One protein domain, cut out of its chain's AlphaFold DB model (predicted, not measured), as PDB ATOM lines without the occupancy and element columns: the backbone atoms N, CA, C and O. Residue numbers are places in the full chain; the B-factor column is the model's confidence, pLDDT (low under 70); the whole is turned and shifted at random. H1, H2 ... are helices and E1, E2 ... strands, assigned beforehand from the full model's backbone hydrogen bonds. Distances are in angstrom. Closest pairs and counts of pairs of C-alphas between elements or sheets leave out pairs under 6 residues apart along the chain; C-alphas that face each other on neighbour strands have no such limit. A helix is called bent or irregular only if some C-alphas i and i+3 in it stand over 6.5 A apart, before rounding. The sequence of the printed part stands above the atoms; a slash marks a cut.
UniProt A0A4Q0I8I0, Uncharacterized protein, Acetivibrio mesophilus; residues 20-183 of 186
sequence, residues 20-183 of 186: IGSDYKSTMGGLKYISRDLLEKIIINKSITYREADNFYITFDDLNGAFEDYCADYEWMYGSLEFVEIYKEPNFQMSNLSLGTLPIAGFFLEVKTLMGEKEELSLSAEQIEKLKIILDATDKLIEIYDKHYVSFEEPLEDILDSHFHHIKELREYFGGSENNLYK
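Overview. This is residues 20 to 183 of the 186 residues of an uncharacterized protein of Acetivibrio mesophilus (UniProt A0A4Q0I8I0). This is an elongated body of long helices in which H2, with H4 along it, makes one side, H5 and H6, overlapping near their ends, make the other, and the bent helix H1 crosses from H2 over to H5. The short strand pair E1 and E2 lies at one end and H3 at the other, from which residues 85 to 101 lead back to H4 without a named element. The printed part has 164 residues, with seven named helices and two named strands in the order H1 E1 H2 H3 H4 E2 H5 H6 H7, the sheet E1 - E2 being antiparallel. It is mostly helix and compact, with a radius of gyration of the C-alphas of 17.5 A and spans of 57 by 31 by 26 A.

Arrangement. By its hydrogen bonds residues 22 to 45 were assigned as one helix, H1, but it is bent: C-alphas 33 and 36 are 7.0 A apart, and its arms H1a, residues 22 to 33, and H1b, residues 36 to 45, stand at a steep tilt of 39 degrees. H1a touches H2, residues 50 to 78, at residues 59 to 70 alone, closest at the C-alphas of Tyr 24 and Ala 66, 4.7 A. E1, residues 47 to 49, is antiparallel to E2, residues 120 to 122, with N 48 and O 121 at 3.1 A and N 121 and O 48 at 2.9 A, within hydrogen-bond range. H3, residues 81 to 84, is close to H2 but not clearly touching, the closest C-alphas being those of Tyr 78 and Val 84, 6.4 A. H4, residues 102 to 115, touches H2 at a shallow tilt of 19 degrees, opposite ways, closest at the C-alphas of Tyr 57 and Ala 105, 4.6 A. H5, residues 125 to 147, touches H1b at a shallow tilt of 19 degrees, opposite ways, with the C-alphas of Ile 43 and Ile 128 closest at 6.0 A. H5 and H6, residues 156 to 174, form a helical hairpin, touching with residues 141 to 145 and 166 to 170 alone; the C-alphas of Ile 144 and His 166 are closest, 6.6 A. H7, residues 180 to 183, touches H5 at residues 130 to 137 alone, closest at the C-alphas of Ile 133 and Asn 180, 6.6 A. H2 and H5 are apart. In H1a, H1b, H2, H4, H5 and H6 every O i to N i+4 pair is within hydrogen-bond range, while H3 and H7 are too short for such a pair.

Along the chain. H1a begins at C-alpha 22, (22.298, 29.864, -11.289). H2 is 41.8 A long, H5 33.2 A, H6 27.1 A and H4 20.0 A. H7 ends at C-alpha 183, (47.598, 45.427, -16.659).

Size, cuts and confidence. The C-alphas of Glu 85 and Glu 117 are the two farthest apart, 58.1 A. The printed part has no cut, and the link from H3 to H4 is long, with 17 residues. The mean pLDDT of the printed part is 83.8; it is under 70 at residues 78 to 98, 152, and 177 to 178.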
ATOM      1  N   ILE A  20      18.139  32.706  -9.756       78.88
ATOM      2  CA  ILE A  20      18.820  33.944 -10.161       78.88
ATOM      3  C   ILE A  20      20.332  33.710 -10.101       78.88
ATOM      4  O   ILE A  20      20.881  33.319  -9.055       78.88
ATOM      5  N   GLY A  21      20.985  33.942 -11.242       78.75
ATOM      6  CA  GLY A  21      22.416  33.727 -11.408       78.75
ATOM      7  C   GLY A  21      22.832  32.275 -11.174       78.75
ATOM      8  O   GLY A  21      23.926  32.045 -10.661       78.75
ATOM      9  N   SER A  22      21.975  31.288 -11.472       84.12
ATOM     10  CA  SER A  22      22.298  29.864 -11.289       84.12
ATOM     11  C   SER A  22      23.562  29.466 -12.033       84.12
ATOM     12  O   SER A  22      24.413  28.773 -11.472       84.12
ATOM     13  N   ASP A  23      23.704  29.949 -13.263       85.56
ATOM     14  CA  ASP A  23      24.841  29.634 -14.120       85.56
ATOM     15  C   ASP A  23      26.103  30.290 -13.560       85.56
ATOM     16  O   ASP A  23      27.124  29.625 -13.393       85.56
ATOM     17  N   TYR A  24      25.996  31.538 -13.090       88.75
ATOM     18  CA  TYR A  24      27.087  32.230 -12.403       88.75
ATOM     19  C   TYR A  24      27.517  31.480 -11.133       88.75
ATOM     20  O   TYR A  24      28.704  31.226 -10.927       88.75
ATOM     21  N   LYS A  25      26.561  31.061 -10.294       86.94
ATOM     22  CA  LYS A  25      26.824  30.294  -9.064       86.94
ATOM     23  C   LYS A  25      27.481  28.945  -9.366       86.94
ATOM     24  O   LYS A  25      28.374  28.535  -8.626       86.94
ATOM     25  N   SER A  26      27.051  28.270 -10.432       87.19
ATOM     26  CA  SER A  26      27.629  27.004 -10.893       87.19
ATOM     27  C   SER A  26      29.089  27.187 -11.321       87.19
ATOM     28  O   SER A  26      29.979  26.499 -10.810       87.19
ATOM     29  N   THR A  27      29.360  28.179 -12.174       87.50
ATOM     30  CA  THR A  27      30.713  28.500 -12.652       87.50
ATOM     31  C   THR A  27      31.629  28.946 -11.510       87.50
ATOM     32  O   THR A  27      32.767  28.483 -11.418       87.50
ATOM     33  N   MET A  28      31.125  29.751 -10.567       90.00
ATOM     34  CA  MET A  28      31.853  30.132  -9.349       90.00
ATOM     35  C   MET A  28      32.220  28.930  -8.476       90.00
ATOM     36  O   MET A  28      33.320  28.890  -7.926       90.00
ATOM     37  N   GLY A  29      31.343  27.927  -8.377       84.56
ATOM     38  CA  GLY A  29      31.663  26.665  -7.711       84.56
ATOM     39  C   GLY A  29      32.871  25.973  -8.352       84.56
ATOM     40  O   GLY A  29      33.803  25.580  -7.652       84.56
ATOM     41  N   GLY A  30      32.901  25.887  -9.685       82.12
ATOM     42  CA  GLY A  30      34.052  25.362 -10.426       82.12
ATOM     43  C   GLY A  30      35.337  26.159 -10.173       82.12
ATOM     44  O   GLY A  30      36.375  25.577  -9.849       82.12
ATOM     45  N   LEU A  31      35.253  27.491 -10.236       86.38
ATOM     46  CA  LEU A  31      36.385  28.388  -9.988       86.38
ATOM     47  C   LEU A  31      36.967  28.198  -8.576       86.38
ATOM     48  O   LEU A  31      38.177  28.017  -8.422       86.38
ATOM     49  N   LYS A  32      36.094  28.182  -7.560       84.88
ATOM     50  CA  LYS A  32      36.447  28.084  -6.138       84.88
ATOM     51  C   LYS A  32      37.123  26.764  -5.781       84.88
ATOM     52  O   LYS A  32      38.127  26.765  -5.076       84.88
ATOM     53  N   TYR A  33      36.566  25.638  -6.224       78.38
ATOM     54  CA  TYR A  33      37.006  24.320  -5.751       78.38
ATOM     55  C   TYR A  33      38.088  23.672  -6.619       78.38
ATOM     56  O   TYR A  33      38.669  22.670  -6.202       78.38
ATOM     57  N   ILE A  34      38.341  24.191  -7.825       72.69
ATOM     58  CA  ILE A  34      39.231  23.539  -8.798       72.69
ATOM     59  C   ILE A  34      40.288  24.514  -9.313       72.69
ATOM     60  O   ILE A  34      41.487  24.245  -9.232       72.69
ATOM     61  N   SER A  35      39.851  25.646  -9.851       79.94
ATOM     62  CA  SER A  35      40.702  26.491 -10.690       79.94
ATOM     63  C   SER A  35      41.673  27.369  -9.889       79.94
ATOM     64  O   SER A  35      42.777  27.634 -10.359       79.94
ATOM     65  N   ARG A  36      41.336  27.766  -8.655       89.12
ATOM     66  CA  ARG A  36      42.201  28.612  -7.806       89.12
ATOM     67  C   ARG A  36      43.519  27.935  -7.405       89.12
ATOM     68  O   ARG A  36      44.593  28.484  -7.642       89.12
ATOM     69  N   ASP A  37      43.468  26.713  -6.876       91.06
ATOM     70  CA  ASP A  37      44.678  25.953  -6.506       91.06
ATOM     71  C   ASP A  37      45.526  25.577  -7.729       91.06
ATOM     72  O   ASP A  37      46.743  25.398  -7.643       91.06
ATOM     73  N   LEU A  38      44.878  25.434  -8.885       93.81
ATOM     74  CA  LEU A  38      45.555  25.192 -10.149       93.81
ATOM     75  C   LEU A  38      46.347  26.429 -10.610       93.81
ATOM     76  O   LEU A  38      47.493  26.268 -11.026       93.81
ATOM     77  N   LEU A  39      45.799  27.646 -10.467       94.62
ATOM     78  CA  LEU A  39      46.529  28.897 -10.741       94.62
ATOM     79  C   LEU A  39      47.797  29.001  -9.891       94.62
ATOM     80  O   LEU A  39      48.872  29.274 -10.423       94.62
ATOM     81  N   GLU A  40      47.698  28.731  -8.586       94.94
ATOM     82  CA  GLU A  40      48.864  28.752  -7.695       94.94
ATOM     83  C   GLU A  40      49.942  27.760  -8.135       94.94
ATOM     84  O   GLU A  40      51.125  28.105  -8.193       94.94
ATOM     85  N   LYS A  41      49.547  26.533  -8.493       96.19
ATOM     86  CA  LYS A  41      50.482  25.514  -8.988       96.19
ATOM     87  C   LYS A  41      51.181  25.955 -10.268       96.19
ATOM     88  O   LYS A  41      52.395  25.790 -10.365       96.19
ATOM     89  N   ILE A  42      50.454  26.540 -11.217       96.56
ATOM     90  CA  ILE A  42      51.016  27.069 -12.469       96.56
ATOM     91  C   ILE A  42      52.032  28.180 -12.178       96.56
ATOM     92  O   ILE A  42      53.128  28.176 -12.739       96.56
ATOM     93  N   ILE A  43      51.721  29.097 -11.256       96.75
ATOM     94  CA  ILE A  43      52.633  30.177 -10.843       96.75
ATOM     95  C   ILE A  43      53.918  29.609 -10.222       96.75
ATOM     96  O   ILE A  43      55.017  30.069 -10.542       96.75
ATOM     97  N   ILE A  44      53.797  28.602  -9.352       97.25
ATOM     98  CA  ILE A  44      54.937  27.953  -8.683       97.25
ATOM     99  C   ILE A  44      55.807  27.193  -9.689       97.25
ATOM    100  O   ILE A  44      57.030  27.357  -9.694       97.25
ATOM    101  N   ASN A  45      55.182  26.386 -10.547       96.88
ATOM    102  CA  ASN A  45      55.868  25.562 -11.543       96.88
ATOM    103  C   ASN A  45      56.437  26.397 -12.694       96.88
ATOM    104  O   ASN A  45      57.391  25.982 -13.350       96.88
ATOM    105  N   LYS A  46      55.880  27.594 -12.906       97.44
ATOM    106  CA  LYS A  46      56.191  28.503 -14.013       97.44
ATOM    107  C   LYS A  46      55.970  27.866 -15.381       97.44
ATOM    108  O   LYS A  46      56.668  28.180 -16.349       97.44
ATOM    109  N   SER A  47      54.998  26.974 -15.455       96.69
ATOM    110  CA  SER A  47      54.575  26.334 -16.685       96.69
ATOM    111  C   SER A  47      53.079  26.088 -16.664       96.69
ATOM    112  O   SER A  47      52.472  25.948 -15.602       96.69
ATOM    113  N   ILE A  48      52.499  26.081 -17.857       96.88
ATOM    114  CA  ILE A  48      51.085  25.815 -18.082       96.88
ATOM    115  C   ILE A  48      50.939  24.870 -19.267       96.88
ATOM    116  O   ILE A  48      51.652  24.984 -20.269       96.88
ATOM    117  N   THR A  49      50.009  23.934 -19.155       95.81
ATOM    118  CA  THR A  49      49.620  23.045 -20.245       95.81
ATOM    119  C   THR A  49      48.509  23.657 -21.088       95.81
ATOM    120  O   THR A  49      47.736  24.498 -20.623       95.81
ATOM    121  N   TYR A  50      48.369  23.185 -22.327       93.56
ATOM    122  CA  TYR A  50      47.306  23.651 -23.219       93.56
ATOM    123  C   TYR A  50      45.925  23.468 -22.588       93.56
ATOM    124  O   TYR A  50      45.088  24.363 -22.640       93.56
ATOM    125  N   ARG A  51      45.702  22.316 -21.944       92.12
ATOM    126  CA  ARG A  51      44.422  21.987 -21.315       92.12
ATOM    127  C   ARG A  51      44.111  22.887 -20.125       92.12
ATOM    128  O   ARG A  51      42.960  23.254 -19.937       92.12
ATOM    129  N   GLU A  52      45.113  23.236 -19.325       94.56
ATOM    130  CA  GLU A  52      44.931  24.186 -18.227       94.56
ATOM    131  C   GLU A  52      44.562  25.566 -18.775       94.56
ATOM    132  O   GLU A  52      43.559  26.133 -18.351       94.56
ATOM    133  N   ALA A  53      45.303  26.069 -19.768       94.19
ATOM    134  CA  ALA A  53      45.013  27.359 -20.391       94.19
ATOM    135  C   ALA A  53      43.624  27.391 -21.061       94.19
ATOM    136  O   ALA A  53      42.895  28.369 -20.923       94.19
ATOM    137  N   ASP A  54      43.229  26.314 -21.749       92.88
ATOM    138  CA  ASP A  54      41.900  26.156 -22.353       92.88
ATOM    139  C   ASP A  54      40.783  26.161 -21.308       92.88
ATOM    140  O   ASP A  54      39.821  26.915 -21.441       92.88
ATOM    141  N   ASN A  55      40.953  25.405 -20.222       92.12
ATOM    142  CA  ASN A  55      39.987  25.377 -19.130       92.12
ATOM    143  C   ASN A  55      39.821  26.757 -18.479       92.12
ATOM    144  O   ASN A  55      38.694  27.152 -18.191       92.12
ATOM    145  N   PHE A  56      40.910  27.497 -18.245       93.50
ATOM    146  CA  PHE A  56      40.820  28.845 -17.680       93.50
ATOM    147  C   PHE A  56      40.161  29.835 -18.634       93.50
ATOM    148  O   PHE A  56      39.317  30.610 -18.192       93.50
ATOM    149  N   TYR A  57      40.506  29.786 -19.924       93.12
ATOM    150  CA  TYR A  57      39.843  30.594 -20.945       93.12
ATOM    151  C   TYR A  57      38.324  30.386 -20.903       93.12
ATOM    152  O   TYR A  57      37.595  31.352 -20.700       93.12
ATOM    153  N   ILE A  58      37.870  29.132 -21.001       91.50
ATOM    154  CA  ILE A  58      36.442  28.783 -20.972       91.50
ATOM    155  C   ILE A  58      35.805  29.226 -19.649       91.50
ATOM    156  O   ILE A  58      34.784  29.897 -19.656       91.50
ATOM    157  N   THR A  59      36.439  28.926 -18.509       91.50
ATOM    158  CA  THR A  59      35.885  29.253 -17.183       91.50
ATOM    159  C   THR A  59      35.642  30.754 -17.015       91.50
ATOM    160  O   THR A  59      34.595  31.146 -16.510       91.50
ATOM    161  N   PHE A  60      36.600  31.607 -17.398       91.25
ATOM    162  CA  PHE A  60      36.464  33.056 -17.222       91.25
ATOM    163  C   PHE A  60      35.571  33.719 -18.279       91.25
ATOM    164  O   PHE A  60      34.970  34.753 -17.972       91.25
ATOM    165  N   ASP A  61      35.474  33.136 -19.478       90.12
ATOM    166  CA  ASP A  61      34.530  33.552 -20.523       90.12
ATOM    167  C   ASP A  61      33.084  33.238 -20.102       90.12
ATOM    168  O   ASP A  61      32.255  34.147 -20.009       90.12
ATOM    169  N   ASP A  62      32.825  31.990 -19.690       90.50
ATOM    170  CA  ASP A  62      31.533  31.545 -19.154       90.50
ATOM    171  C   ASP A  62      31.135  32.354 -17.915       90.50
ATOM    172  O   ASP A  62      29.973  32.720 -17.754       90.50
ATOM    173  N   LEU A  63      32.090  32.674 -17.031       90.38
ATOM    174  CA  LEU A  63      31.819  33.484 -15.843       90.38
ATOM    175  C   LEU A  63      31.376  34.908 -16.203       90.38
ATOM    176  O   LEU A  63      30.499  35.451 -15.531       90.38
ATOM    177  N   ASN A  64      31.968  35.512 -17.242       86.56
ATOM    178  CA  ASN A  64      31.567  36.846 -17.684       86.56
ATOM    179  C   ASN A  64      30.146  36.825 -18.261       86.56
ATOM    180  O   ASN A  64      29.324  37.640 -17.849       86.56
ATOM    181  N   GLY A  65      29.849  35.876 -19.156       87.19
ATOM    182  CA  GLY A  65      28.509  35.725 -19.733       87.19
ATOM    183  C   GLY A  65      27.451  35.427 -18.670       87.19
ATOM    184  O   GLY A  65      26.433  36.108 -18.585       87.19
ATOM    185  N   ALA A  66      27.739  34.494 -17.764       89.19
ATOM    186  CA  ALA A  66      26.815  34.138 -16.698       89.19
ATOM    187  C   ALA A  66      26.571  35.284 -15.699       89.19
ATOM    188  O   ALA A  66      25.506  35.350 -15.084       89.19
ATOM    189  N   PHE A  67      27.535  36.193 -15.509       87.81
ATOM    190  CA  PHE A  67      27.334  37.391 -14.692       87.81
ATOM    191  C   PHE A  67      26.429  38.427 -15.376       87.81
ATOM    192  O   PHE A  67      25.633  39.081 -14.697       87.81
ATOM    193  N   GLU A  68      26.526  38.568 -16.699       84.06
ATOM    194  CA  GLU A  68      25.617  39.417 -17.479       84.06
ATOM    195  C   GLU A  68      24.174  38.908 -17.363       84.06
ATOM    196  O   GLU A  68      23.275  39.687 -17.029       84.06
ATOM    197  N   ASP A  69      23.973  37.595 -17.512       84.25
ATOM    198  CA  ASP A  69      22.672  36.946 -17.314       84.25
ATOM    199  C   ASP A  69      22.174  37.106 -15.870       84.25
ATOM    200  O   ASP A  69      21.022  37.470 -15.647       84.25
ATOM    201  N   TYR A  70      23.051  36.939 -14.873       86.38
ATOM    202  CA  TYR A  70      22.720  37.163 -13.463       86.38
ATOM    203  C   TYR A  70      22.213  38.596 -13.210       86.38
ATOM    204  O   TYR A  70      21.196  38.787 -12.538       86.38
ATOM    205  N   CYS A  71      22.873  39.611 -13.775       80.75
ATOM    206  CA  CYS A  71      22.408  40.993 -13.670       80.75
ATOM    207  C   CYS A  71      21.047  41.192 -14.358       80.75
ATOM    208  O   CYS A  71      20.177  41.861 -13.797       80.75
ATOM    209  N   ALA A  72      20.852  40.606 -15.544       78.81
ATOM    210  CA  ALA A  72      19.607  40.716 -16.300       78.81
ATOM    211  C   ALA A  72      18.426  40.028 -15.598       78.81
ATOM    212  O   ALA A  72      17.343  40.611 -15.508       78.81
ATOM    213  N   ASP A  73      18.642  38.831 -15.050       79.19
ATOM    214  CA  ASP A  73      17.662  38.094 -14.251       79.19
ATOM    215  C   ASP A  73      17.253  38.895 -13.015       79.19
ATOM    216  O   ASP A  73      16.061  39.062 -12.737       79.19
ATOM    217  N   TYR A  74      18.240  39.430 -12.288       79.00
ATOM    218  CA  TYR A  74      17.993  40.254 -11.111       79.00
ATOM    219  C   TYR A  74      17.168  41.500 -11.460       79.00
ATOM    220  O   TYR A  74      16.196  41.802 -10.770       79.00
ATOM    221  N   GLU A  75      17.495  42.203 -12.547       75.12
ATOM    222  CA  GLU A  75      16.757  43.398 -12.969       75.12
ATOM    223  C   GLU A  75      15.345  43.084 -13.464       75.12
ATOM    224  O   GLU A  75      14.396  43.779 -13.093       75.12
ATOM    225  N   TRP A  76      15.173  42.031 -14.266       73.75
ATOM    226  CA  TRP A  76      13.852  41.607 -14.726       73.75
ATOM    227  C   TRP A  76      12.946  41.251 -13.545       73.75
ATOM    228  O   TRP A  76      11.778  41.650 -13.507       73.75
ATOM    229  N   MET A  77      13.496  40.549 -12.549       72.19
ATOM    230  CA  MET A  77      12.765  40.230 -11.331       72.19
ATOM    231  C   MET A  77      12.522  41.478 -10.476       72.19
ATOM    232  O   MET A  77      11.403  41.664 -10.022       72.19
ATOM    233  N   TYR A  78      13.482  42.385 -10.302       67.19
ATOM    234  CA  TYR A  78      13.278  43.614  -9.523       67.19
ATOM    235  C   TYR A  78      12.262  44.579 -10.164       67.19
ATOM    236  O   TYR A  78      11.436  45.172  -9.471       67.19
ATOM    237  N   GLY A  79      12.273  44.709 -11.493       62.31
ATOM    238  CA  GLY A  79      11.419  45.627 -12.253       62.31
ATOM    239  C   GLY A  79       9.931  45.255 -12.294       62.31
ATOM    240  O   GLY A  79       9.114  46.024 -12.807       62.31
ATOM    241  N   SER A  80       9.545  44.096 -11.757       68.00
ATOM    242  CA  SER A  80       8.143  43.697 -11.640       68.00
ATOM    243  C   SER A  80       7.451  44.433 -10.478       68.00
ATOM    244  O   SER A  80       7.975  44.498  -9.367       68.00
ATOM    245  N   LEU A  81       6.233  44.946 -10.712       54.34
ATOM    246  CA  LEU A  81       5.451  45.724  -9.730       54.34
ATOM    247  C   LEU A  81       5.261  45.007  -8.385       54.34
ATOM    248  O   LEU A  81       5.216  45.657  -7.348       54.34
ATOM    249  N   GLU A  82       5.189  43.678  -8.394       61.19
ATOM    250  CA  GLU A  82       5.038  42.873  -7.178       61.19
ATOM    251  C   GLU A  82       6.295  42.886  -6.286       61.19
ATOM    252  O   GLU A  82       6.205  42.514  -5.120       61.19
ATOM    253  N   PHE A  83       7.456  43.297  -6.815       60.97
ATOM    254  CA  PHE A  83       8.751  43.285  -6.115       60.97
ATOM    255  C   PHE A  83       9.234  44.658  -5.695       60.97
ATOM    256  O   PHE A  83       9.773  44.784  -4.601       60.97
ATOM    257  N   VAL A  84       8.935  45.688  -6.484       61.00
ATOM    258  CA  VAL A  84       9.136  47.091  -6.084       61.00
ATOM    259  C   VAL A  84       8.404  47.408  -4.768       61.00
ATOM    260  O   VAL A  84       8.831  48.265  -3.994       61.00
ATOM    261  N   GLU A  85       7.298  46.710  -4.481       59.72
ATOM    262  CA  GLU A  85       6.578  46.837  -3.208       59.72
ATOM    263  C   GLU A  85       7.311  46.195  -2.015       59.72
ATOM    264  O   GLU A  85       7.144  46.663  -0.886       59.72
ATOM    265  N   ILE A  86       8.121  45.158  -2.255       59.84
ATOM    266  CA  ILE A  86       8.796  44.348  -1.226       59.84
ATOM    267  C   ILE A  86      10.215  44.868  -0.952       59.84
ATOM    268  O   ILE A  86      10.622  44.939   0.204       59.84
ATOM    269  N   TYR A  87      10.945  45.292  -1.986       60.19
ATOM    270  CA  TYR A  87      12.336  45.735  -1.890       60.19
ATOM    271  C   TYR A  87      12.530  47.080  -2.602       60.19
ATOM    272  O   TYR A  87      11.987  47.290  -3.683       60.19
ATOM    273  N   LYS A  88      13.254  48.022  -1.977       61.12
ATOM    274  CA  LYS A  88      13.244  49.457  -2.352       61.12
ATOM    275  C   LYS A  88      14.592  50.025  -2.814       61.12
ATOM    276  O   LYS A  88      14.716  51.246  -2.933       61.12
ATOM    277  N   GLU A  89      15.598  49.189  -3.053       66.00
ATOM    278  CA  GLU A  89      16.932  49.657  -3.457       66.00
ATOM    279  C   GLU A  89      16.966  50.242  -4.891       66.00
ATOM    280  O   GLU A  89      16.098  49.959  -5.718       66.00
ATOM    281  N   PRO A  90      17.944  51.099  -5.235       60.94
ATOM    282  CA  PRO A  90      18.045  51.669  -6.575       60.94
ATOM    283  C   PRO A  90      18.306  50.589  -7.638       60.94
ATOM    284  O   PRO A  90      19.134  49.703  -7.435       60.94
ATOM    285  N   ASN A  91      17.658  50.706  -8.804       58.19
ATOM    286  CA  ASN A  91      17.952  49.836  -9.947       58.19
ATOM    287  C   ASN A  91      19.384  50.087 -10.461       58.19
ATOM    288  O   ASN A  91      19.806  51.241 -10.610       58.19
ATOM    289  N   PHE A  92      20.119  49.023 -10.784       60.50
ATOM    290  CA  PHE A  92      21.361  49.133 -11.536       60.50
ATOM    291  C   PHE A  92      20.999  49.496 -12.977       60.50
ATOM    292  O   PHE A  92      20.360  48.717 -13.660       60.50
ATOM    293  N   GLN A  93      21.382  50.675 -13.476       56.69
ATOM    294  CA  GLN A  93      21.165  50.961 -14.900       56.69
ATOM    295  C   GLN A  93      21.953  49.953 -15.758       56.69
ATOM    296  O   GLN A  93      23.183  49.900 -15.699       56.69
ATOM    297  N   MET A  94      21.193  49.164 -16.520       49.66
ATOM    298  CA  MET A  94      21.514  47.877 -17.150       49.66
ATOM    299  C   MET A  94      22.601  47.888 -18.231       49.66
ATOM    300  O   MET A  94      23.157  46.851 -18.575       49.66
ATOM    301  N   SER A  95      22.875  49.032 -18.854       45.12
ATOM    302  CA  SER A  95      23.238  48.999 -20.274       45.12
ATOM    303  C   SER A  95      24.651  48.523 -20.629       45.12
ATOM    304  O   SER A  95      24.889  48.412 -21.821       45.12
ATOM    305  N   ASN A  96      25.554  48.225 -19.680       52.06
ATOM    306  CA  ASN A  96      26.884  47.631 -19.948       52.06
ATOM    307  C   ASN A  96      27.528  47.053 -18.663       52.06
ATOM    308  O   ASN A  96      28.450  47.660 -18.113       52.06
ATOM    309  N   LEU A  97      27.042  45.921 -18.142       58.53
ATOM    310  CA  LEU A  97      27.567  45.315 -16.905       58.53
ATOM    311  C   LEU A  97      28.346  44.027 -17.169       58.53
ATOM    312  O   LEU A  97      27.867  42.942 -16.872       58.53
ATOM    313  N   SER A  98      29.570  44.147 -17.682       65.12
ATOM    314  CA  SER A  98      30.502  43.014 -17.682       65.12
ATOM    315  C   SER A  98      31.137  42.854 -16.300       65.12
ATOM    316  O   SER A  98      31.426  43.860 -15.642       65.12
ATOM    317  N   LEU A  99      31.469  41.623 -15.904       70.75
ATOM    318  CA  LEU A  99      32.241  41.354 -14.686       70.75
ATOM    319  C   LEU A  99      33.675  41.887 -14.797       70.75
ATOM    320  O   LEU A  99      34.395  41.898 -13.817       70.75
ATOM    321  N   GLY A 100      34.131  42.299 -15.983       73.69
ATOM    322  CA  GLY A 100      35.513  42.732 -16.183       73.69
ATOM    323  C   GLY A 100      36.517  41.577 -16.109       73.69
ATOM    324  O   GLY A 100      37.703  41.829 -15.911       73.69
ATOM    325  N   THR A 101      36.072  40.324 -16.284       82.50
ATOM    326  CA  THR A 101      36.936  39.128 -16.374       82.50
ATOM    327  C   THR A 101      37.354  38.789 -17.804       82.50
ATOM    328  O   THR A 101      38.238  37.958 -17.998       82.50
ATOM    329  N   LEU A 102      36.813  39.480 -18.813       85.31
ATOM    330  CA  LEU A 102      37.268  39.388 -20.206       85.31
ATOM    331  C   LEU A 102      38.792  39.553 -20.400       85.31
ATOM    332  O   LEU A 102      39.351  38.772 -21.167       85.31
ATOM    333  N   PRO A 103      39.504  40.483 -19.724       88.94
ATOM    334  CA  PRO A 103      40.964  40.532 -19.810       88.94
ATOM    335  C   PRO A 103      41.643  39.235 -19.337       88.94
ATOM    336  O   PRO A 103      42.670  38.845 -19.886       88.94
ATOM    337  N   ILE A 104      41.060  38.532 -18.357       92.38
ATOM    338  CA  ILE A 104      41.573  37.242 -17.873       92.38
ATOM    339  C   ILE A 104      41.394  36.170 -18.952       92.38
ATOM    340  O   ILE A 104      42.348  35.466 -19.284       92.38
ATOM    341  N   ALA A 105      40.197  36.070 -19.535       91.38
ATOM    342  CA  ALA A 105      39.944  35.154 -20.646       91.38
ATOM    343  C   ALA A 105      40.885  35.454 -21.831       91.38
ATOM    344  O   ALA A 105      41.517  34.542 -22.368       91.38
ATOM    345  N   GLY A 106      41.063  36.733 -22.175       92.00
ATOM    346  CA  GLY A 106      41.999  37.193 -23.205       92.00
ATOM    347  C   GLY A 106      43.437  36.740 -22.951       92.00
ATOM    348  O   GLY A 106      44.054  36.162 -23.843       92.00
ATOM    349  N   PHE A 107      43.937  36.891 -21.722       94.62
ATOM    350  CA  PHE A 107      45.265  36.402 -21.340       94.62
ATOM    351  C   PHE A 107      45.426  34.896 -21.600       94.62
ATOM    352  O   PHE A 107      46.410  34.466 -22.205       94.62
ATOM    353  N   PHE A 108      44.462  34.067 -21.189       94.75
ATOM    354  CA  PHE A 108      44.554  32.623 -21.427       94.75
ATOM    355  C   PHE A 108      44.409  32.257 -22.907       94.75
ATOM    356  O   PHE A 108      45.064  31.321 -23.372       94.75
ATOM    357  N   LEU A 109      43.623  33.013 -23.676       93.38
ATOM    358  CA  LEU A 109      43.541  32.855 -25.127       93.38
ATOM    359  C   LEU A 109      44.882  33.167 -25.815       93.38
ATOM    360  O   LEU A 109      45.311  32.428 -26.706       93.38
ATOM    361  N   GLU A 110      45.573  34.222 -25.382       92.88
ATOM    362  CA  GLU A 110      46.919  34.559 -25.853       92.88
ATOM    363  C   GLU A 110      47.928  33.473 -25.495       92.88
ATOM    364  O   GLU A 110      48.670  33.021 -26.366       92.88
ATOM    365  N   VAL A 111      47.914  32.996 -24.245       92.62
ATOM    366  CA  VAL A 111      48.755  31.877 -23.807       92.62
ATOM    367  C   VAL A 111      48.549  30.683 -24.732       92.62
ATOM    368  O   VAL A 111      49.529  30.226 -25.315       92.62
ATOM    369  N   LYS A 112      47.305  30.239 -24.967       91.75
ATOM    370  CA  LYS A 112      46.993  29.127 -25.891       91.75
ATOM    371  C   LYS A 112      47.537  29.366 -27.296       91.75
ATOM    372  O   LYS A 112      48.088  28.454 -27.907       91.75
ATOM    373  N   THR A 113      47.397  30.590 -27.799       90.31
ATOM    374  CA  THR A 113      47.890  30.977 -29.126       90.31
ATOM    375  C   THR A 113      49.417  30.880 -29.196       90.31
ATOM    376  O   THR A 113      49.957  30.361 -30.172       90.31
ATOM    377  N   LEU A 114      50.121  31.304 -28.140       90.56
ATOM    378  CA  LEU A 114      51.580  31.199 -28.017       90.56
ATOM    379  C   LEU A 114      52.074  29.751 -27.887       90.56
ATOM    380  O   LEU A 114      53.197  29.455 -28.302       90.56
ATOM    381  N   MET A 115      51.269  28.845 -27.323       91.44
ATOM    382  CA  MET A 115      51.639  27.426 -27.220       91.44
ATOM    383  C   MET A 115      51.772  26.771 -28.601       91.44
ATOM    384  O   MET A 115      52.670  25.947 -28.801       91.44
ATOM    385  N   GLY A 116      50.924  27.152 -29.562       84.50
ATOM    386  CA  GLY A 116      50.883  26.530 -30.886       84.50
ATOM    387  C   GLY A 116      50.600  25.028 -30.781       84.50
ATOM    388  O   GLY A 116      49.552  24.630 -30.285       84.50
ATOM    389  N   GLU A 117      51.544  24.195 -31.229       81.69
ATOM    390  CA  GLU A 117      51.453  22.724 -31.163       81.69
ATOM    391  C   GLU A 117      52.038  22.117 -29.870       81.69
ATOM    392  O   GLU A 117      52.044  20.898 -29.706       81.69
ATOM    393  N   LYS A 118      52.578  22.931 -28.951       88.31
ATOM    394  CA  LYS A 118      53.192  22.434 -27.708       88.31
ATOM    395  C   LYS A 118      52.125  22.055 -26.683       88.31
ATOM    396  O   LYS A 118      51.196  22.822 -26.451       88.31
ATOM    397  N   GLU A 119      52.319  20.933 -25.991       89.75
ATOM    398  CA  GLU A 119      51.458  20.543 -24.862       89.75
ATOM    399  C   GLU A 119      51.703  21.387 -23.603       89.75
ATOM    400  O   GLU A 119      50.766  21.603 -22.836       89.75
ATOM    401  N   GLU A 120      52.925  21.893 -23.406       94.50
ATOM    402  CA  GLU A 120      53.334  22.676 -22.236       94.50
ATOM    403  C   GLU A 120      54.187  23.888 -22.645       94.50
ATOM    404  O   GLU A 120      55.021  23.817 -23.554       94.50
ATOM    405  N   LEU A 121      53.969  25.014 -21.965       94.81
ATOM    406  CA  LEU A 121      54.672  26.274 -22.179       94.81
ATOM    407  C   LEU A 121      55.310  26.748 -20.874       94.81
ATOM    408  O   LEU A 121      54.621  26.974 -19.881       94.81
ATOM    409  N   SER A 122      56.628  26.951 -20.893       95.88
ATOM    410  CA  SER A 122      57.318  27.708 -19.846       95.88
ATOM    411  C   SER A 122      56.920  29.177 -19.912       95.88
ATOM    412  O   SER A 122      56.994  29.796 -20.974       95.88
ATOM    413  N   LEU A 123      56.537  29.729 -18.768       95.69
ATOM    414  CA  LEU A 123      56.031  31.088 -18.657       95.69
ATOM    415  C   LEU A 123      57.165  32.091 -18.425       95.69
ATOM    416  O   LEU A 123      58.099  31.843 -17.657       95.69
ATOM    417  N   SER A 124      57.076  33.246 -19.082       95.12
ATOM    418  CA  SER A 124      57.981  34.371 -18.849       95.12
ATOM    419  C   SER A 124      57.728  35.012 -17.479       95.12
ATOM    420  O   SER A 124      56.666  34.843 -16.881       95.12
ATOM    421  N   ALA A 125      58.689  35.795 -16.976       95.19
ATOM    422  CA  ALA A 125      58.503  36.536 -15.724       95.19
ATOM    423  C   ALA A 125      57.271  37.460 -15.776       95.19
ATOM    424  O   ALA A 125      56.537  37.560 -14.802       95.19
ATOM    425  N   GLU A 126      57.018  38.075 -16.930       94.06
ATOM    426  CA  GLU A 126      55.856  38.934 -17.159       94.06
ATOM    427  C   GLU A 126      54.536  38.151 -17.097       94.06
ATOM    428  O   GLU A 126      53.607  38.561 -16.407       94.06
ATOM    429  N   GLN A 127      54.466  36.981 -17.742       94.81
ATOM    430  CA  GLN A 127      53.283  36.116 -17.682       94.81
ATOM    431  C   GLN A 127      53.003  35.629 -16.254       94.81
ATOM    432  O   GLN A 127      51.848  35.499 -15.861       94.81
ATOM    433  N   ILE A 128      54.050  35.401 -15.457       96.25
ATOM    434  CA  ILE A 128      53.910  35.038 -14.044       96.25
ATOM    435  C   ILE A 128      53.352  36.195 -13.211       96.25
ATOM    436  O   ILE A 128      52.500  35.958 -12.358       96.25
ATOM    437  N   GLU A 129      53.774  37.438 -13.452       95.56
ATOM    438  CA  GLU A 129      53.181  38.596 -12.770       95.56
ATOM    439  C   GLU A 129      51.708  38.792 -13.158       95.56
ATOM    440  O   GLU A 129      50.872  39.016 -12.285       95.56
ATOM    441  N   LYS A 130      51.358  38.606 -14.439       95.06
ATOM    442  CA  LYS A 130      49.958  38.625 -14.900       95.06
ATOM    443  C   LYS A 130      49.116  37.541 -14.214       95.06
ATOM    444  O   LYS A 130      48.017  37.826 -13.746       95.06
ATOM    445  N   LEU A 131      49.647  36.328 -14.056       95.62
ATOM    446  CA  LEU A 131      48.963  35.255 -13.325       95.62
ATOM    447  C   LEU A 131      48.750  35.559 -11.839       95.62
ATOM    448  O   LEU A 131      47.728  35.155 -11.295       95.62
ATOM    449  N   LYS A 132      49.661  36.281 -11.177       95.44
ATOM    450  CA  LYS A 132      49.446  36.718  -9.786       95.44
ATOM    451  C   LYS A 132      48.288  37.704  -9.675       95.44
ATOM    452  O   LYS A 132      47.467  37.563  -8.782       95.44
ATOM    453  N   ILE A 133      48.176  38.639 -10.621       93.31
ATOM    454  CA  ILE A 133      47.028  39.557 -10.695       93.31
ATOM    455  C   ILE A 133      45.725  38.766 -10.880       93.31
ATOM    456  O   ILE A 133      44.723  39.057 -10.230       93.31
ATOM    457  N   ILE A 134      45.740  37.748 -11.746       94.19
ATOM    458  CA  ILE A 134      44.588  36.864 -11.970       94.19
ATOM    459  C   ILE A 134      44.239  36.082 -10.699       94.19
ATOM    460  O   ILE A 134      43.057  35.953 -10.377       94.19
ATOM    461  N   LEU A 135      45.234  35.580  -9.963       94.62
ATOM    462  CA  LEU A 135      45.021  34.892  -8.690       94.62
ATOM    463  C   LEU A 135      44.390  35.829  -7.651       94.62
ATOM    464  O   LEU A 135      43.376  35.458  -7.069       94.62
ATOM    465  N   ASP A 136      44.904  37.048  -7.489       92.19
ATOM    466  CA  ASP A 136      44.343  38.040  -6.561       92.19
ATOM    467  C   ASP A 136      42.883  38.384  -6.914       92.19
ATOM    468  O   ASP A 136      42.014  38.446  -6.041       92.19
ATOM    469  N   ALA A 137      42.582  38.564  -8.206       90.94
ATOM    470  CA  ALA A 137      41.216  38.804  -8.678       90.94
ATOM    471  C   ALA A 137      40.301  37.588  -8.448       90.94
ATOM    472  O   ALA A 137      39.128  37.744  -8.105       90.94
ATOM    473  N   THR A 138      40.837  36.375  -8.605       92.19
ATOM    474  CA  THR A 138      40.126  35.117  -8.331       92.19
ATOM    475  C   THR A 138      39.805  34.978  -6.847       92.19
ATOM    476  O   THR A 138      38.668  34.672  -6.493       92.19
ATOM    477  N   ASP A 139      40.773  35.256  -5.975       92.62
ATOM    478  CA  ASP A 139      40.577  35.229  -4.526       92.62
ATOM    479  C   ASP A 139      39.518  36.264  -4.112       92.62
ATOM    480  O   ASP A 139      38.637  35.952  -3.307       92.62
ATOM    481  N   LYS A 140      39.504  37.451  -4.737       91.31
ATOM    482  CA  LYS A 140      38.463  38.452  -4.476       91.31
ATOM    483  C   LYS A 140      37.074  38.032  -4.969       91.31
ATOM    484  O   LYS A 140      36.091  38.276  -4.269       91.31
ATOM    485  N   LEU A 141      36.970  37.380  -6.131       91.12
ATOM    486  CA  LEU A 141      35.705  36.807  -6.616       91.12
ATOM    487  C   LEU A 141      35.130  35.806  -5.619       91.12
ATOM    488  O   LEU A 141      33.940  35.857  -5.310       91.12
ATOM    489  N   ILE A 142      35.981  34.914  -5.110       92.81
ATOM    490  CA  ILE A 142      35.595  33.899  -4.129       92.81
ATOM    491  C   ILE A 142      35.189  34.557  -2.806       92.81
ATOM    492  O   ILE A 142      34.161  34.187  -2.247       92.81
ATOM    493  N   GLU A 143      35.939  35.557  -2.333       93.81
ATOM    494  CA  GLU A 143      35.613  36.308  -1.114       93.81
ATOM    495  C   GLU A 143      34.216  36.939  -1.198       93.81
ATOM    496  O   GLU A 143      33.401  36.760  -0.294       93.81
ATOM    497  N   ILE A 144      33.920  37.651  -2.293       92.12
ATOM    498  CA  ILE A 144      32.623  38.309  -2.488       92.12
ATOM    499  C   ILE A 144      31.506  37.262  -2.624       92.12
ATOM    500  O   ILE A 144      30.435  37.430  -2.044       92.12
ATOM    501  N   TYR A 145      31.755  36.170  -3.351       91.25
ATOM    502  CA  TYR A 145      30.800  35.072  -3.497       91.25
ATOM    503  C   TYR A 145      30.439  34.431  -2.153       91.25
ATOM    504  O   TYR A 145      29.260  34.247  -1.864       91.25
ATOM    505  N   ASP A 146      31.433  34.137  -1.314       92.38
ATOM    506  CA  ASP A 146      31.212  33.525  -0.002       92.38
ATOM    507  C   ASP A 146      30.536  34.487   0.979       92.38
ATOM    508  O   ASP A 146      29.700  34.067   1.779       92.38
ATOM    509  N   LYS A 147      30.866  35.780   0.903       93.88
ATOM    510  CA  LYS A 147      30.283  36.829   1.746       93.88
ATOM    511  C   LYS A 147      28.775  36.989   1.538       93.88
ATOM    512  O   LYS A 147      28.063  37.220   2.511       93.88
ATOM    513  N   HIS A 148      28.311  36.869   0.294       89.94
ATOM    514  CA  HIS A 148      26.903  37.043  -0.093       89.94
ATOM    515  C   HIS A 148      26.216  35.718  -0.441       89.94
ATOM    516  O   HIS A 148      25.183  35.681  -1.118       89.94
ATOM    517  N   TYR A 149      26.784  34.599   0.001       85.44
ATOM    518  CA  TYR A 149      26.130  33.311  -0.140       85.44
ATOM    519  C   TYR A 149      24.954  33.214   0.839       85.44
ATOM    520  O   TYR A 149      25.127  33.314   2.052       85.44
ATOM    521  N   VAL A 150      23.761  32.954   0.308       81.00
ATOM    522  CA  VAL A 150      22.535  32.742   1.086       81.00
ATOM    523  C   VAL A 150      21.969  31.351   0.841       81.00
ATOM    524  O   VAL A 150      21.942  30.854  -0.288       81.00
ATOM    525  N   SER A 151      21.511  30.716   1.922       75.06
ATOM    526  CA  SER A 151      20.813  29.433   1.859       75.06
ATOM    527  C   SER A 151      19.404  29.610   1.297       75.06
ATOM    528  O   SER A 151      18.736  30.615   1.525       75.06
ATOM    529  N   PHE A 152      18.895  28.574   0.637       68.50
ATOM    530  CA  PHE A 152      17.522  28.530   0.132       68.50
ATOM    531  C   PHE A 152      16.452  28.578   1.236       68.50
ATOM    532  O   PHE A 152      15.268  28.773   0.947       68.50
ATOM    533  N   GLU A 153      16.855  28.365   2.490       76.75
ATOM    534  CA  GLU A 153      15.985  28.381   3.668       76.75
ATOM    535  C   GLU A 153      15.697  29.796   4.194       76.75
ATOM    536  O   GLU A 153      14.699  29.969   4.901       76.75
ATOM    537  N   GLU A 154      16.467  30.797   3.763       80.12
ATOM    538  CA  GLU A 154      16.328  32.189   4.202       80.12
ATOM    539  C   GLU A 154      15.032  32.863   3.692       80.12
ATOM    540  O   GLU A 154      14.415  32.395   2.717       80.12
ATOM    541  N   PRO A 155      14.575  33.942   4.359       80.12
ATOM    542  CA  PRO A 155      13.524  34.829   3.867       80.12
ATOM    543  C   PRO A 155      13.816  35.389   2.471       80.12
ATOM    544  O   PRO A 155      14.962  35.531   2.053       80.12
ATOM    545  N   LEU A 156      12.753  35.725   1.736       76.94
ATOM    546  CA  LEU A 156      12.884  36.217   0.367       76.94
ATOM    547  C   LEU A 156      13.613  37.566   0.312       76.94
ATOM    548  O   LEU A 156      14.421  37.791  -0.583       76.94
ATOM    549  N   GLU A 157      13.316  38.445   1.260       77.69
ATOM    550  CA  GLU A 157      13.956  39.745   1.411       77.69
ATOM    551  C   GLU A 157      15.472  39.576   1.575       77.69
ATOM    552  O   GLU A 157      16.230  40.129   0.790       77.69
ATOM    553  N   ASP A 158      15.909  38.692   2.475       81.38
ATOM    554  CA  ASP A 158      17.334  38.426   2.709       81.38
ATOM    555  C   ASP A 158      18.032  37.846   1.463       81.38
ATOM    556  O   ASP A 158      19.182  38.179   1.167       81.38
ATOM    557  N   ILE A 159      17.333  37.010   0.686       81.31
ATOM    558  CA  ILE A 159      17.852  36.480  -0.585       81.31
ATOM    559  C   ILE A 159      18.071  37.612  -1.602       81.31
ATOM    560  O   ILE A 159      19.113  37.660  -2.261       81.31
ATOM    561  N   LEU A 160      17.106  38.524  -1.735       80.12
ATOM    562  CA  LEU A 160      17.175  39.658  -2.661       80.12
ATOM    563  C   LEU A 160      18.243  40.680  -2.246       80.12
ATOM    564  O   LEU A 160      19.011  41.124  -3.103       80.12
ATOM    565  N   ASP A 161      18.340  40.989  -0.952       81.81
ATOM    566  CA  ASP A 161      19.377  41.849  -0.374       81.81
ATOM    567  C   ASP A 161      20.769  41.298  -0.679       81.81
ATOM    568  O   ASP A 161      21.665  42.026  -1.119       81.81
ATOM    569  N   SER A 162      20.941  39.985  -0.512       87.56
ATOM    570  CA  SER A 162      22.209  39.327  -0.801       87.56
ATOM    571  C   SER A 162      22.575  39.414  -2.279       87.56
ATOM    572  O   SER A 162      23.693  39.796  -2.620       87.56
ATOM    573  N   HIS A 163      21.624  39.142  -3.179       86.06
ATOM    574  CA  HIS A 163      21.833  39.293  -4.620       86.06
ATOM    575  C   HIS A 163      22.230  40.727  -5.004       86.06
ATOM    576  O   HIS A 163      23.183  40.931  -5.763       86.06
ATOM    577  N   PHE A 164      21.552  41.726  -4.435       84.94
ATOM    578  CA  PHE A 164      21.871  43.135  -4.640       84.94
ATOM    579  C   PHE A 164      23.297  43.473  -4.200       84.94
ATOM    580  O   PHE A 164      24.069  44.050  -4.972       84.94
ATOM    581  N   HIS A 165      23.660  43.120  -2.966       87.94
ATOM    582  CA  HIS A 165      24.975  43.425  -2.413       87.94
ATOM    583  C   HIS A 165      26.095  42.673  -3.129       87.94
ATOM    584  O   HIS A 165      27.158  43.253  -3.359       87.94
ATOM    585  N   HIS A 166      25.835  41.440  -3.565       89.56
ATOM    586  CA  HIS A 166      26.753  40.659  -4.383       89.56
ATOM    587  C   HIS A 166      27.070  41.364  -5.700       89.56
ATOM    588  O   HIS A 166      28.235  41.649  -5.982       89.56
ATOM    589  N   ILE A 167      26.042  41.698  -6.485       87.19
ATOM    590  CA  ILE A 167      26.208  42.382  -7.775       87.19
ATOM    591  C   ILE A 167      26.892  43.738  -7.573       87.19
ATOM    592  O   ILE A 167      27.815  44.082  -8.313       87.19
ATOM    593  N   LYS A 168      26.482  44.498  -6.549       85.56
ATOM    594  CA  LYS A 168      27.071  45.800  -6.223       85.56
ATOM    595  C   LYS A 168      28.573  45.703  -5.972       85.56
ATOM    596  O   LYS A 168      29.338  46.444  -6.581       85.56
ATOM    597  N   GLU A 169      28.989  44.805  -5.086       88.94
ATOM    598  CA  GLU A 169      30.386  44.704  -4.665       88.94
ATOM    599  C   GLU A 169      31.281  44.169  -5.788       88.94
ATOM    600  O   GLU A 169      32.384  44.679  -5.984       88.94
ATOM    601  N   LEU A 170      30.783  43.219  -6.591       87.88
ATOM    602  CA  LEU A 170      31.473  42.782  -7.806       87.88
ATOM    603  C   LEU A 170      31.688  43.951  -8.765       87.88
ATOM    604  O   LEU A 170      32.799  44.162  -9.243       87.88
ATOM    605  N   ARG A 171      30.654  44.760  -9.009       81.56
ATOM    606  CA  ARG A 171      30.771  45.934  -9.878       81.56
ATOM    607  C   ARG A 171      31.755  46.968  -9.355       81.56
ATOM    608  O   ARG A 171      32.517  47.520 -10.142       81.56
ATOM    609  N   GLU A 172      31.711  47.268  -8.064       83.94
ATOM    610  CA  GLU A 172      32.598  48.257  -7.450       83.94
ATOM    611  C   GLU A 172      34.060  47.810  -7.527       83.94
ATOM    612  O   GLU A 172      34.926  48.618  -7.861       83.94
ATOM    613  N   TYR A 173      34.333  46.524  -7.290       85.50
ATOM    614  CA  TYR A 173      35.682  45.983  -7.410       85.50
ATOM    615  C   TYR A 173      36.150  45.941  -8.868       85.50
ATOM    616  O   TYR A 173      37.189  46.506  -9.203       85.50
ATOM    617  N   PHE A 174      35.375  45.311  -9.753       80.31
ATOM    618  CA  PHE A 174      35.817  45.070 -11.123       80.31
ATOM    619  C   PHE A 174      35.751  46.304 -12.025       80.31
ATOM    620  O   PHE A 174      36.579  46.448 -12.922       80.31
ATOM    621  N   GLY A 175      34.806  47.211 -11.772       74.38
ATOM    622  CA  GLY A 175      34.687  48.500 -12.456       74.38
ATOM    623  C   GLY A 175      35.506  49.625 -11.818       74.38
ATOM    624  O   GLY A 175      35.503  50.745 -12.332       74.38
ATOM    625  N   GLY A 176      36.183  49.361 -10.698       73.31
ATOM    626  CA  GLY A 176      36.996  50.341  -9.991       73.31
ATOM    627  C   GLY A 176      38.285  50.684 -10.740       73.31
ATOM    628  O   GLY A 176      38.944  49.822 -11.316       73.31
ATOM    629  N   SER A 177      38.700  51.951 -10.679       63.81
ATOM    630  CA  SER A 177      39.948  52.429 -11.302       63.81
ATOM    631  C   SER A 177      41.221  51.824 -10.699       63.81
ATOM    632  O   SER A 177      42.289  51.931 -11.290       63.81
ATOM    633  N   GLU A 178      41.120  51.224  -9.512       67.44
ATOM    634  CA  GLU A 178      42.229  50.553  -8.822       67.44
ATOM    635  C   GLU A 178      42.350  49.065  -9.196       67.44
ATOM    636  O   GLU A 178      43.283  48.391  -8.758       67.44
ATOM    637  N   ASN A 179      41.429  48.535 -10.009       75.81
ATOM    638  CA  ASN A 179      41.446  47.139 -10.419       75.81
ATOM    639  C   ASN A 179      42.656  46.848 -11.314       75.81
ATOM    640  O   ASN A 179      42.691  47.267 -12.462       75.81
ATOM    641  N   ASN A 180      43.614  46.059 -10.832       82.38
ATOM    642  CA  ASN A 180      44.844  45.753 -11.565       82.38
ATOM    643  C   ASN A 180      44.651  44.941 -12.860       82.38
ATOM    644  O   ASN A 180      45.623  44.769 -13.594       82.38
ATOM    645  N   LEU A 181      43.441  44.461 -13.175       84.88
ATOM    646  CA  LEU A 181      43.176  43.702 -14.400       84.88
ATOM    647  C   LEU A 181      43.455  44.485 -15.689       84.88
ATOM    648  O   LEU A 181      43.720  43.858 -16.711       84.88
ATOM    649  N   TYR A 182      43.490  45.826 -15.662       77.31
ATOM    650  CA  TYR A 182      43.908  46.605 -16.837       77.31
ATOM    651  C   TYR A 182      45.349  46.296 -17.277       77.31
ATOM    652  O   TYR A 182      45.665  46.422 -18.456       77.31
ATOM    653  N   LYS A 183      46.211  45.831 -16.362       83.62
ATOM    654  CA  LYS A 183      47.598  45.427 -16.659       83.62
ATOM    655  C   LYS A 183      47.684  44.141 -17.481       83.62
ATOM    656  O   LYS A 183      48.763  43.775 -17.928       83.62
TER     657      LYS A 183